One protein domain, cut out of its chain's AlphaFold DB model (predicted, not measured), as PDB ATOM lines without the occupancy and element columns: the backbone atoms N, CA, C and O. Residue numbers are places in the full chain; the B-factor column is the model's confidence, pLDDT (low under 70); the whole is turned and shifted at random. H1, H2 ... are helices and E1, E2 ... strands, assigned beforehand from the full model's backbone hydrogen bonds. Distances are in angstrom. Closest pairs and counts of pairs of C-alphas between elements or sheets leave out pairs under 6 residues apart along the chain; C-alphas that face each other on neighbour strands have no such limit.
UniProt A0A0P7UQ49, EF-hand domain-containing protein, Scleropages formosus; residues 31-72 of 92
ATOM      1  N   ASP A  31     -14.111 -37.466  51.680       88.31
ATOM      2  CA  ASP A  31     -15.345 -36.716  51.954       88.31
ATOM      3  C   ASP A  31     -15.878 -35.994  50.701       88.31
ATOM      4  O   ASP A  31     -16.969 -35.412  50.718       88.31
ATOM      5  N   GLY A  32     -15.137 -36.077  49.592       87.62
ATOM      6  CA  GLY A  32     -15.421 -35.414  48.329       87.62
ATOM      7  C   GLY A  32     -14.901 -33.978  48.265       87.62
ATOM      8  O   GLY A  32     -15.264 -33.252  47.327       87.62
ATOM      9  N   PHE A  33     -14.081 -33.548  49.232       89.56
ATOM     10  CA  PHE A  33     -13.542 -32.196  49.324       89.56
ATOM     11  C   PHE A  33     -12.053 -32.173  49.681       89.56
ATOM     12  O   PHE A  33     -11.614 -32.585  50.747       89.56
ATOM     13  N   ILE A  34     -11.270 -31.497  48.846       88.44
ATOM     14  CA  ILE A  34      -9.880 -31.187  49.170       88.44
ATOM     15  C   ILE A  34      -9.837 -29.901  49.988       88.44
ATOM     16  O   ILE A  34     -10.424 -28.884  49.613       88.44
ATOM     17  N   ARG A  35      -9.092 -29.908  51.090       88.19
ATOM     18  CA  ARG A  35      -8.862 -28.705  51.896       88.19
ATOM     19  C   ARG A  35      -7.858 -27.795  51.195       88.19
ATOM     20  O   ARG A  35      -6.790 -28.255  50.790       88.19
ATOM     21  N   ILE A  36      -8.178 -26.504  51.081       85.25
ATOM     22  CA  ILE A  36      -7.322 -25.539  50.368       85.25
ATOM     23  C   ILE A  36      -5.917 -25.477  50.972       85.25
ATOM     24  O   ILE A  36      -4.934 -25.422  50.243       85.25
ATOM     25  N   GLU A  37      -5.818 -25.567  52.298       83.81
ATOM     26  CA  GLU A  37      -4.551 -25.541  53.028       83.81
ATOM     27  C   GLU A  37      -3.662 -26.726  52.649       83.81
ATOM     28  O   GLU A  37      -2.470 -26.554  52.393       83.81
ATOM     29  N   HIS A  38      -4.249 -27.925  52.544       83.19
ATOM     30  CA  HIS A  38      -3.511 -29.112  52.132       83.19
ATOM     31  C   HIS A  38      -3.085 -28.995  50.663       83.19
ATOM     32  O   HIS A  38      -1.919 -29.219  50.340       83.19
ATOM     33  N   LEU A  39      -3.977 -28.545  49.777       80.75
ATOM     34  CA  LEU A  39      -3.632 -28.346  48.371       80.75
ATOM     35  C   LEU A  39      -2.499 -27.324  48.191       80.75
ATOM     36  O   LEU A  39      -1.571 -27.576  47.429       80.75
ATOM     37  N   VAL A  40      -2.546 -26.188  48.892       80.50
ATOM     38  CA  VAL A  40      -1.483 -25.173  48.855       80.50
ATOM     39  C   VAL A  40      -0.180 -25.755  49.388       80.50
ATOM     40  O   VAL A  40       0.862 -25.560  48.772       80.50
ATOM     41  N   ASN A  41      -0.222 -26.522  50.478       82.50
ATOM     42  CA  ASN A  41       0.968 -27.160  51.031       82.50
ATOM     43  C   ASN A  41       1.585 -28.178  50.049       82.50
ATOM     44  O   ASN A  41       2.791 -28.162  49.818       82.50
ATOM     45  N   LEU A  42       0.770 -29.015  49.398       78.88
ATOM     46  CA  LEU A  42       1.227 -29.921  48.337       78.88
ATOM     47  C   LEU A  42       1.773 -29.144  47.137       78.88
ATOM     48  O   LEU A  42       2.853 -29.449  46.635       78.88
ATOM     49  N   GLY A  43       1.064 -28.104  46.714       77.12
ATOM     50  CA  GLY A  43       1.477 -27.222  45.635       77.12
ATOM     51  C   GLY A  43       2.823 -26.562  45.916       77.12
ATOM     52  O   GLY A  43       3.668 -26.521  45.034       77.12
ATOM     53  N   LEU A  44       3.073 -26.091  47.136       76.81
ATOM     54  CA  LEU A  44       4.358 -25.506  47.528       76.81
ATOM     55  C   LEU A  44       5.488 -26.546  47.573       76.81
ATOM     56  O   LEU A  44       6.646 -26.198  47.358       76.81
ATOM     57  N   ARG A  45       5.166 -27.816  47.850       75.19
ATOM     58  CA  ARG A  45       6.140 -28.917  47.878       75.19
ATOM     59  C   ARG A  45       6.515 -29.436  46.490       75.19
ATOM     60  O   ARG A  45       7.649 -29.872  46.312       75.19
ATOM     61  N   PHE A  46       5.578 -29.433  45.542       68.94
ATOM     62  CA  PHE A  46       5.740 -30.076  44.230       68.94
ATOM     63  C   PHE A  46       5.648 -29.119  43.030       68.94
ATOM     64  O   PHE A  46       6.038 -29.491  41.927       68.94
ATOM     65  N   GLY A  47       5.129 -27.910  43.222       64.25
ATOM     66  CA  GLY A  47       4.883 -26.910  42.183       64.25
ATOM     67  C   GLY A  47       5.641 -25.602  42.413       64.25
ATOM     68  O   GLY A  47       6.351 -25.416  43.400       64.25
ATOM     69  N   GLN A  48       5.494 -24.673  41.470       68.44
ATOM     70  CA  GLN A  48       6.059 -23.330  41.586       68.44
ATOM     71  C   GLN A  48       5.103 -22.454  42.403       68.44
ATOM     72  O   GLN A  48       3.923 -22.353  42.070       68.44
ATOM     73  N   GLY A  49       5.594 -21.804  43.462       67.56
ATOM     74  CA  GLY A  49       4.747 -21.073  44.419       67.56
ATOM     75  C   GLY A  49       3.799 -20.032  43.799       67.56
ATOM     76  O   GLY A  49       2.703 -19.817  44.315       67.56
ATOM     77  N   ASP A  50       4.165 -19.442  42.658       72.69
ATOM     78  CA  ASP A  50       3.325 -18.501  41.904       72.69
ATOM     79  C   ASP A  50       2.098 -19.172  41.258       72.69
ATOM     80  O   ASP A  50       0.990 -18.631  41.294       72.69
ATOM     81  N   GLU A  51       2.274 -20.370  40.690       71.75
ATOM     82  CA  GLU A  51       1.185 -21.146  40.085       71.75
ATOM     83  C   GLU A  51       0.223 -21.668  41.149       71.75
ATOM     84  O   GLU A  51      -0.987 -21.645  40.944       71.75
ATOM     85  N   VAL A  52       0.744 -22.062  42.313       75.25
ATOM     86  CA  VAL A  52      -0.054 -22.530  43.457       75.25
ATOM     87  C   VAL A  52      -0.953 -21.422  43.987       75.25
ATOM     88  O   VAL A  52      -2.120 -21.665  44.291       75.25
ATOM     89  N   ARG A  53      -0.438 -20.187  44.056       76.94
ATOM     90  CA  ARG A  53      -1.230 -19.037  44.496       76.94
ATOM     91  C   ARG A  53      -2.383 -18.769  43.531       76.94
ATOM     92  O   ARG A  53      -3.529 -18.703  43.967       76.94
ATOM     93  N   ARG A  54      -2.112 -18.743  42.222       76.88
ATOM     94  CA  ARG A  54      -3.169 -18.584  41.207       76.88
ATOM     95  C   ARG A  54      -4.163 -19.739  41.236       76.88
ATOM     96  O   ARG A  54      -5.365 -19.507  41.184       76.88
ATOM     97  N   LEU A  55      -3.680 -20.977  41.355       77.06
ATOM     98  CA  LEU A  55      -4.519 -22.164  41.507       77.06
ATOM     99  C   LEU A  55      -5.462 -22.000  42.707       77.06
ATOM    100  O   LEU A  55      -6.655 -22.241  42.563       77.06
ATOM    101  N   SER A  56      -4.967 -21.530  43.855       78.69
ATOM    102  CA  SER A  56      -5.809 -21.305  45.034       78.69
ATOM    103  C   SER A  56      -6.894 -20.245  44.804       78.69
ATOM    104  O   SER A  56      -8.040 -20.470  45.182       78.69
ATOM    105  N   GLU A  57      -6.578 -19.154  44.097       79.25
ATOM    106  CA  GLU A  57      -7.547 -18.102  43.749       79.25
ATOM    107  C   GLU A  57      -8.641 -18.611  42.796       79.25
ATOM    108  O   GLU A  57      -9.811 -18.261  42.947       79.25
ATOM    109  N   TYR A  58      -8.286 -19.469  41.832       76.88
ATOM    110  CA  TYR A  58      -9.253 -20.063  40.903       76.88
ATOM    111  C   TYR A  58     -10.103 -21.166  41.536       76.88
ATOM    112  O   TYR A  58     -11.271 -21.327  41.175       76.88
ATOM    113  N   LEU A  59      -9.523 -21.953  42.440       78.38
ATOM    114  CA  LEU A  59     -10.203 -23.086  43.061       78.38
ATOM    115  C   LEU A  59     -11.112 -22.677  44.214       78.38
ATOM    116  O   LEU A  59     -12.151 -23.313  44.411       78.38
ATOM    117  N   ASP A  60     -10.739 -21.628  44.944       81.81
ATOM    118  CA  ASP A  60     -11.483 -21.142  46.099       81.81
ATOM    119  C   ASP A  60     -11.686 -19.612  46.092       81.81
ATOM    120  O   ASP A  60     -11.288 -18.909  47.025       81.81
ATOM    121  N   PRO A  61     -12.376 -19.056  45.077       72.31
ATOM    122  CA  PRO A  61     -12.625 -17.616  44.990       72.31
ATOM    123  C   PRO A  61     -13.536 -17.092  46.109       72.31
ATOM    124  O   PRO A  61     -13.648 -15.884  46.304       72.31
ATOM    125  N   ARG A  62     -14.237 -17.983  46.825       72.88
ATOM    126  CA  ARG A  62     -15.112 -17.628  47.953       72.88
ATOM    127  C   ARG A  62     -14.456 -17.871  49.313       72.88
ATOM    128  O   ARG A  62     -15.136 -17.682  50.318       72.88
ATOM    129  N   SER A  63     -13.191 -18.299  49.347       72.00
ATOM    130  CA  SER A  63     -12.481 -18.687  50.573       72.00
ATOM    131  C   SER A  63     -13.297 -19.640  51.461       72.00
ATOM    132  O   SER A  63     -13.335 -19.499  52.681       72.00
ATOM    133  N   GLN A  64     -14.003 -20.599  50.850       77.62
ATOM    134  CA  GLN A  64     -14.722 -21.653  51.566       77.62
ATOM    135  C   GLN A  64     -13.770 -22.625  52.272       77.62
ATOM    136  O   GLN A  64     -14.216 -23.389  53.127       77.62
ATOM    137  N   GLY A  65     -12.486 -22.645  51.904       82.81
ATOM    138  CA  GLY A  65     -11.481 -23.536  52.475       82.81
ATOM    139  C   GLY A  65     -11.585 -24.986  51.994       82.81
ATOM    140  O   GLY A  65     -10.770 -25.825  52.377       82.81
ATOM    141  N   LYS A  66     -12.572 -25.290  51.143       86.81
ATOM    142  CA  LYS A  66     -12.865 -26.624  50.615       86.81
ATOM    143  C   LYS A  66     -13.103 -26.568  49.112       86.81
ATOM    144  O   LYS A  66     -13.904 -25.772  48.628       86.81
ATOM    145  N   ILE A  67     -12.462 -27.472  48.388       87.00
ATOM    146  CA  ILE A  67     -12.516 -27.580  46.935       87.00
ATOM    147  C   ILE A  67     -13.207 -28.892  46.589       87.00
ATOM    148  O   ILE A  67     -12.700 -29.972  46.875       87.00
ATOM    149  N   ASN A  68     -14.359 -28.804  45.937       87.62
ATOM    150  CA  ASN A  68     -15.016 -29.980  45.375       87.62
ATOM    151  C   ASN A  68     -14.396 -30.361  44.018       87.62
ATOM    152  O   ASN A  68     -13.730 -29.553  43.362       87.62
ATOM    153  N   PHE A  69     -14.681 -31.576  43.550       86.19
ATOM    154  CA  PHE A  69     -14.156 -32.089  42.280       86.19
ATOM    155  C   PHE A  69     -14.448 -31.185  41.069       86.19
ATOM    156  O   PHE A  69     -13.621 -31.064  40.164       86.19
ATOM    157  N   LYS A  70     -15.598 -30.494  41.051       84.88
ATOM    158  CA  LYS A  70     -15.965 -29.579  39.959       84.88
ATOM    159  C   LYS A  70     -15.064 -28.344  39.944       84.88
ATOM    160  O   LYS A  70     -14.573 -27.976  38.878       84.88
ATOM    161  N   SER A  71     -14.836 -27.728  41.104       84.50
ATOM    162  CA  SER A  71     -13.903 -26.610  41.254       84.50
ATOM    163  C   SER A  71     -12.491 -27.042  40.861       84.50
ATOM    164  O   SER A  71     -11.870 -26.366  40.046       84.50
ATOM    165  N   PHE A  72     -12.035 -28.209  41.334       85.44
ATOM    166  CA  PHE A  72     -10.734 -28.785  40.977       85.44
ATOM    167  C   PHE A  72     -10.543 -28.914  39.461       85.44
ATOM    168  O   PHE A  72      -9.583 -28.377  38.905       85.44
TER     169      PHE A  72
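AT A GLANCE: This is residues 31 to 72 of the 92 residues of the protein "EF-hand domain-containing protein" of Scleropages formosus (UniProt A0A0P7UQ49). Two helices of equal residue count, H1 and H2, lie side by side as a helical hairpin, and a small two-stranded sheet of E1 and E2 sits at its open end, where H1 begins and H2 ends. The one-turn helix H3 follows E2 at that same end, near the end of H2. The printed part has 42 residues, with three named helices and two named strands in the order E1, H1, H2, E2, H3; the sheet, E1 - E2, is antiparallel and the class is mostly helix. The whole is compact, with a radius of gyration of the C-alphas of 9.6 A and spans of 25 by 19 by 14 A.

IN THESE COORDINATES: E1 is residues 33 to 35, 6.4 A long, beginning at C-alpha 33 at (-13.542, -32.196, 49.324). H1 is residues 36 to 46, 15.1 A from first to last C-alpha. H2 is residues 49 to 59, also 15.1 A, beginning at C-alpha 49 at (4.747, -21.073, 44.419). E2 is residues 66 to 68, 6.6 A. H3 is residues 69 to 72, 4.9 A, ending at C-alpha 72 at (-10.734, -28.785, 40.977).

HOW THE PARTS SIT: H1 and H2 touch, the closest C-alphas being those of Gly 43 and Val 52, 5.4 A apart. They run opposite ways at a shallow tilt of 30 degrees. E1 and E2 are antiparallel neighbours at 147 degrees, with N 34 and O 67 at 2.9 A and N 67 and O 34 at 2.8 A, both within hydrogen-bond range. H2 and H3 are close but not clearly touching; their closest C-alphas, of Leu 59 and Ser 71, are 5.4 A apart. H1 and H3 are apart, as are E1 and H2. In H1 and H2 every O i to N i+4 pair is within hydrogen-bond range; H3 is too short for such a pair.

THE WHOLE: The two C-alphas farthest apart, of Asp 31 and Asp 50, are 28.0 A from each other. The printed part has no cut and no long link; the link from H2 to E2, six residues, is short. Mean pLDDT of the printed part is 79.5, and residues 46 to 49 are under 70.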